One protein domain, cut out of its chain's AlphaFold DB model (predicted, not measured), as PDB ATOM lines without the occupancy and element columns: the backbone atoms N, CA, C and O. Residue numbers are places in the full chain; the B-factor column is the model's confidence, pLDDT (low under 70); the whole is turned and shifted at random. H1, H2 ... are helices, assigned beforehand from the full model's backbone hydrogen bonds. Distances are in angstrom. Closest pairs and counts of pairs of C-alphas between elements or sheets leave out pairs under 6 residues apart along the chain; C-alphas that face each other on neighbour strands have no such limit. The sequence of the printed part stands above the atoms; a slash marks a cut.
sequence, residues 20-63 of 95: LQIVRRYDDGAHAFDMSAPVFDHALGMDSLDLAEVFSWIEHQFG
ATOM      1  N   LEU A  20     -25.158  -1.423 -15.659       91.88
ATOM      2  CA  LEU A  20     -25.243  -0.411 -14.606       91.88
ATOM      3  C   LEU A  20     -26.103   0.787 -15.002       91.88
ATOM      4  O   LEU A  20     -26.858   1.293 -14.175       91.88
ATOM      5  N   GLN A  21     -26.002   1.259 -16.248       92.44
ATOM      6  CA  GLN A  21     -26.841   2.355 -16.734       92.44
ATOM      7  C   GLN A  21     -28.333   2.002 -16.665       92.44
ATOM      8  O   GLN A  21     -29.148   2.874 -16.370       92.44
ATOM      9  N   ILE A  22     -28.687   0.748 -16.950       91.56
ATOM     10  CA  ILE A  22     -30.072   0.279 -16.906       91.56
ATOM     11  C   ILE A  22     -30.531   0.093 -15.461       91.56
ATOM     12  O   ILE A  22     -31.558   0.650 -15.089       91.56
ATOM     13  N   VAL A  23     -29.753  -0.600 -14.624       89.06
ATOM     14  CA  VAL A  23     -30.103  -0.820 -13.209       89.06
ATOM     15  C   VAL A  23     -30.294   0.506 -12.469       89.06
ATOM     16  O   VAL A  23     -31.228   0.642 -11.682       89.06
ATOM     17  N   ARG A  24     -29.494   1.531 -12.788       90.75
ATOM     18  CA  ARG A  24     -29.645   2.877 -12.212       90.75
ATOM     19  C   ARG A  24     -30.974   3.564 -12.507       90.75
ATOM     20  O   ARG A  24     -31.314   4.503 -11.809       90.75
ATOM     21  N   ARG A  25     -31.757   3.103 -13.485       89.50
ATOM     22  CA  ARG A  25     -33.130   3.601 -13.696       89.50
ATOM     23  C   ARG A  25     -34.055   3.245 -12.529       89.50
ATOM     24  O   ARG A  25     -35.069   3.910 -12.338       89.50
ATOM     25  N   TYR A  26     -33.704   2.201 -11.778       86.56
ATOM     26  CA  TYR A  26     -34.483   1.642 -10.676       86.56
ATOM     27  C   TYR A  26     -33.789   1.818  -9.319       86.56
ATOM     28  O   TYR A  26     -34.466   1.982  -8.307       86.56
ATOM     29  N   ASP A  27     -32.454   1.821  -9.305       86.69
ATOM     30  CA  ASP A  27     -31.624   2.057  -8.122       86.69
ATOM     31  C   ASP A  27     -30.443   2.987  -8.446       86.69
ATOM     32  O   ASP A  27     -29.364   2.552  -8.857       86.69
ATOM     33  N   ASP A  28     -30.628   4.290  -8.212       84.56
ATOM     34  CA  ASP A  28     -29.586   5.315  -8.387       84.56
ATOM     35  C   ASP A  28     -28.323   5.054  -7.532       84.56
ATOM     36  O   ASP A  28     -27.253   5.603  -7.819       84.56
ATOM     37  N   GLY A  29     -28.416   4.214  -6.491       87.81
ATOM     38  CA  GLY A  29     -27.302   3.801  -5.635       87.81
ATOM     39  C   GLY A  29     -26.442   2.670  -6.211       87.81
ATOM     40  O   GLY A  29     -25.408   2.334  -5.629       87.81
ATOM     41  N   ALA A  30     -26.814   2.085  -7.351       87.31
ATOM     42  CA  ALA A  30     -26.071   0.980  -7.943       87.31
ATOM     43  C   ALA A  30     -24.677   1.424  -8.434       87.31
ATOM     44  O   ALA A  30     -24.516   2.288  -9.311       87.31
ATOM     45  N   HIS A  31     -23.629   0.806  -7.884       87.62
ATOM     46  CA  HIS A  31     -22.230   1.127  -8.200       87.62
ATOM     47  C   HIS A  31     -21.476   0.012  -8.928       87.62
ATOM     48  O   HIS A  31     -20.476   0.308  -9.577       87.62
ATOM     49  N   ALA A  32     -21.951  -1.227  -8.831       87.69
ATOM     50  CA  ALA A  32     -21.388  -2.390  -9.505       87.69
ATOM     51  C   ALA A  32     -22.518  -3.301  -9.991       87.69
ATOM     52  O   ALA A  32     -23.614  -3.279  -9.423       87.69
ATOM     53  N   PHE A  33     -22.243  -4.075 -11.035       87.00
ATOM     54  CA  PHE A  33     -23.170  -5.070 -11.553       87.00
ATOM     55  C   PHE A  33     -22.513  -6.447 -11.490       87.00
ATOM     56  O   PHE A  33     -21.365  -6.616 -11.901       87.00
ATOM     57  N   ASP A  34     -23.230  -7.435 -10.956       88.25
ATOM     58  CA  ASP A  34     -22.717  -8.799 -10.880       88.25
ATOM     59  C   ASP A  34     -22.825  -9.483 -12.246       88.25
ATOM     60  O   ASP A  34     -23.872  -9.990 -12.641       88.25
ATOM     61  N   MET A  35     -21.709  -9.520 -12.972       89.31
ATOM     62  CA  MET A  35     -21.621 -10.173 -14.279       89.31
ATOM     63  C   MET A  35     -21.795 -11.702 -14.216       89.31
ATOM     64  O   MET A  35     -21.963 -12.343 -15.253       89.31
ATOM     65  N   SER A  36     -21.754 -12.308 -13.024       90.19
ATOM     66  CA  SER A  36     -22.074 -13.727 -12.832       90.19
ATOM     67  C   SER A  36     -23.568 -13.994 -12.633       90.19
ATOM     68  O   SER A  36     -23.979 -15.154 -12.637       90.19
ATOM     69  N   ALA A  37     -24.386 -12.944 -12.501       88.31
ATOM     70  CA  ALA A  37     -25.828 -13.084 -12.368       88.31
ATOM     71  C   ALA A  37     -26.463 -13.668 -13.645       88.31
ATOM     72  O   ALA A  37     -25.952 -13.444 -14.754       88.31
ATOM     73  N   PRO A  38     -27.595 -14.383 -13.516       87.94
ATOM     74  CA  PRO A  38     -28.331 -14.855 -14.674       87.94
ATOM     75  C   PRO A  38     -28.866 -13.711 -15.541       87.94
ATOM     76  O   PRO A  38     -29.306 -12.682 -15.027       87.94
ATOM     77  N   VAL A  39     -28.901 -13.905 -16.863       82.38
ATOM     78  CA  VAL A  39     -29.403 -12.880 -17.807       82.38
ATOM     79  C   VAL A  39     -30.882 -12.555 -17.565       82.38
ATOM     80  O   VAL A  39     -31.304 -11.415 -17.718       82.38
ATOM     81  N   PHE A  40     -31.662 -13.548 -17.135       74.44
ATOM     82  CA  PHE A  40     -33.082 -13.403 -16.796       74.44
ATOM     83  C   PHE A  40     -33.339 -13.274 -15.292       74.44
ATOM     84  O   PHE A  40     -34.455 -13.535 -14.835       74.44
ATOM     85  N   ASP A  41     -32.334 -12.905 -14.497       71.06
ATOM     86  CA  ASP A  41     -32.581 -12.680 -13.080       71.06
ATOM     87  C   ASP A  41     -33.354 -11.374 -12.860       71.06
ATOM     88  O   ASP A  41     -32.805 -10.270 -12.832       71.06
ATOM     89  N   HIS A  42     -34.665 -11.517 -12.667       62.81
ATOM     90  CA  HIS A  42     -35.557 -10.425 -12.295       62.81
ATOM     91  C   HIS A  42     -35.194  -9.776 -10.948       62.81
ATOM     92  O   HIS A  42     -35.707  -8.696 -10.651       62.81
ATOM     93  N   ALA A  43     -34.313 -10.379 -10.133       57.91
ATOM     94  CA  ALA A  43     -33.833  -9.775  -8.889       57.91
ATOM     95  C   ALA A  43     -33.097  -8.442  -9.113       57.91
ATOM     96  O   ALA A  43     -33.035  -7.621  -8.200       57.91
ATOM     97  N   LEU A  44     -32.593  -8.201 -10.326       65.69
ATOM     98  CA  LEU A  44     -31.931  -6.953 -10.715       65.69
ATOM     99  C   LEU A  44     -32.913  -5.842 -11.131       65.69
ATOM    100  O   LEU A  44     -32.485  -4.730 -11.431       65.69
ATOM    101  N   GLY A  45     -34.220  -6.129 -11.168       71.88
ATOM    102  CA  GLY A  45     -35.262  -5.167 -11.541       71.88
ATOM    103  C   GLY A  45     -35.379  -4.887 -13.043       71.88
ATOM    104  O   GLY A  45     -36.221  -4.084 -13.430       71.88
ATOM    105  N   MET A  46     -34.576  -5.550 -13.883       81.38
ATOM    106  CA  MET A  46     -34.653  -5.428 -15.342       81.38
ATOM    107  C   MET A  46     -35.878  -6.164 -15.890       81.38
ATOM    108  O   MET A  46     -36.146  -7.320 -15.539       81.38
ATOM    109  N   ASP A  47     -36.610  -5.499 -16.779       85.56
ATOM    110  CA  ASP A  47     -37.734  -6.094 -17.493       85.56
ATOM    111  C   ASP A  47     -37.338  -6.606 -18.894       85.56
ATOM    112  O   ASP A  47     -36.187  -6.535 -19.330       85.56
ATOM    113  N   SER A  48     -38.302  -7.167 -19.628       84.81
ATOM    114  CA  SER A  48     -38.061  -7.677 -20.984       84.81
ATOM    115  C   SER A  48     -37.688  -6.590 -22.002       84.81
ATOM    116  O   SER A  48     -37.055  -6.903 -23.010       84.81
ATOM    117  N   LEU A  49     -38.093  -5.333 -21.780       87.88
ATOM    118  CA  LEU A  49     -37.733  -4.209 -22.649       87.88
ATOM    119  C   LEU A  49     -36.286  -3.785 -22.401       87.88
ATOM    120  O   LEU A  49     -35.553  -3.544 -23.358       87.88
ATOM    121  N   ASP A  50     -35.858  -3.770 -21.141       89.75
ATOM    122  CA  ASP A  50     -34.467  -3.538 -20.766       89.75
ATOM    123  C   ASP A  50     -33.541  -4.606 -21.365       89.75
ATOM    124  O   ASP A  50     -32.493  -4.278 -21.924       89.75
ATOM    125  N   LEU A  51     -33.944  -5.882 -21.328       87.75
ATOM    126  CA  LEU A  51     -33.195  -6.963 -21.980       87.75
ATOM    127  C   LEU A  51     -33.101  -6.765 -23.497       87.75
ATOM    128  O   LEU A  51     -32.016  -6.891 -24.070       87.75
ATOM    129  N   ALA A  52     -34.207  -6.397 -24.149       88.50
ATOM    130  CA  ALA A  52     -34.204  -6.090 -25.576       88.50
ATOM    131  C   ALA A  52     -33.283  -4.901 -25.910       88.50
ATOM    132  O   ALA A  52     -32.596  -4.919 -26.933       88.50
ATOM    133  N   GLU A  53     -33.213  -3.891 -25.038       91.88
ATOM    134  CA  GLU A  53     -32.285  -2.767 -25.187       91.88
ATOM    135  C   GLU A  53     -30.822  -3.220 -25.102       91.88
ATOM    136  O   GLU A  53     -29.992  -2.759 -25.892       91.88
ATOM    137  N   VAL A  54     -30.487  -4.130 -24.179       90.88
ATOM    138  CA  VAL A  54     -29.132  -4.692 -24.087       90.88
ATOM    139  C   VAL A  54     -28.789  -5.474 -25.348       90.88
ATOM    140  O   VAL A  54     -27.732  -5.234 -25.927       90.88
ATOM    141  N   PHE A  55     -29.672  -6.352 -25.826       89.56
ATOM    142  CA  PHE A  55     -29.406  -7.135 -27.037       89.56
ATOM    143  C   PHE A  55     -29.268  -6.263 -28.283       89.56
ATOM    144  O   PHE A  55     -28.336  -6.460 -29.058       89.56
ATOM    145  N   SER A  56     -30.115  -5.243 -28.433       90.81
ATOM    146  CA  SER A  56     -29.985  -4.275 -29.525       90.81
ATOM    147  C   SER A  56     -28.665  -3.502 -29.447       90.81
ATOM    148  O   SER A  56     -28.005  -3.276 -30.462       90.81
ATOM    149  N   TRP A  57     -28.239  -3.125 -28.239       93.06
ATOM    150  CA  TRP A  57     -26.946  -2.484 -28.029       93.06
ATOM    151  C   TRP A  57     -25.779  -3.413 -28.388       93.06
ATOM    152  O   TRP A  57     -24.848  -2.970 -29.059       93.06
ATOM    153  N   ILE A  58     -25.838  -4.691 -28.004       90.44
ATOM    154  CA  ILE A  58     -24.828  -5.699 -28.353       90.44
ATOM    155  C   ILE A  58     -24.729  -5.849 -29.868       90.44
ATOM    156  O   ILE A  58     -23.639  -5.731 -30.423       90.44
ATOM    157  N   GLU A  59     -25.857  -6.029 -30.552       90.00
ATOM    158  CA  GLU A  59     -25.885  -6.130 -32.010       90.00
ATOM    159  C   GLU A  59     -25.294  -4.880 -32.668       90.00
ATOM    160  O   GLU A  59     -24.510  -4.980 -33.603       90.00
ATOM    161  N   HIS A  60     -25.572  -3.691 -32.135       89.25
ATOM    162  CA  HIS A  60     -24.995  -2.459 -32.663       89.25
ATOM    163  C   HIS A  60     -23.478  -2.333 -32.419       89.25
ATOM    164  O   HIS A  60     -22.758  -1.839 -33.284       89.25
ATOM    165  N   GLN A  61     -22.978  -2.748 -31.250       87.81
ATOM    166  CA  GLN A  61     -21.558  -2.625 -30.889       87.81
ATOM    167  C   GLN A  61     -20.680  -3.723 -31.498       87.81
ATOM    168  O   GLN A  61     -19.541  -3.465 -31.888       87.81
ATOM    169  N   PHE A  62     -21.190  -4.951 -31.551       84.38
ATOM    170  CA  PHE A  62     -20.433  -6.141 -31.939       84.38
ATOM    171  C   PHE A  62     -20.848  -6.664 -33.317       84.38
ATOM    172  O   PHE A  62     -20.090  -7.400 -33.939       84.38
ATOM    173  N   GLY A  63     -21.986  -6.213 -33.849       82.94
ATOM    174  CA  GLY A  63     -22.480  -6.484 -35.200       82.94
ATOM    175  C   GLY A  63     -23.130  -7.851 -35.390       82.94
ATOM    176  O   GLY A  63     -23.470  -8.165 -36.526       82.94
TER     177      GLY A  63
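What this domain is: This is residues 20 to 63 of the 95 residues of a protein of Verrucomicrobia subdivision 3 bacterium (UniProt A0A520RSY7). A long looping stretch, residues 24 to 47, makes most of a body that also holds the short helix H1 and the first part of H2. The longer helix H2 leads away from this body as an arm, and residues 55 to 63, of which 55 to 62 belong to H2, stick out free. The printed part has 44 residues with two named helices, H1 then H2 along the chain, and no named strand. The class is all helix, though under half of the residues, 19 of 44, are in named elements. The whole is only just compact, close to loose, with a radius of gyration of the C-alphas of 10.8 A, and elongated, spanning 31 by 20 by 17 A.

Where its parts are: H1 is residues 20 to 23, 5.1 A from first to last C-alpha, and begins at C-alpha 20 at (-25.243, -0.411, -14.606). Residues 24 to 47 follow with no named element; C-alpha 35 stands at (-21.621, -10.173, -14.279). H2 is residues 48 to 62, 20.8 A long from first to last C-alpha, and ends at C-alpha 62 at (-20.433, -6.141, -31.939).

How they stand to each other: H1 and H2 are close but not clearly touching, with 1 pair of C-alphas within 8 A. Their closest C-alphas, those of Ile 22 and Asp 50, are 7.0 A apart, and their centres are 12.6 A apart. In H2 every O i to N i+4 pair is within hydrogen-bond range, while H1 is too short for such a pair; its 1 pair of O i and N i+3 is within range.

The domain as a whole: The two C-alphas farthest apart, those of Gly 29 and Gly 63, are 31.7 A apart. Without the residues that stand free, the body has 35 residues and spans 22 by 20 by 15 A. The printed part has no cut, and the link from H1 to H2, 24 residues, is long. The mean pLDDT of the printed part is 85.4, and residues 42 to 44 are under 70.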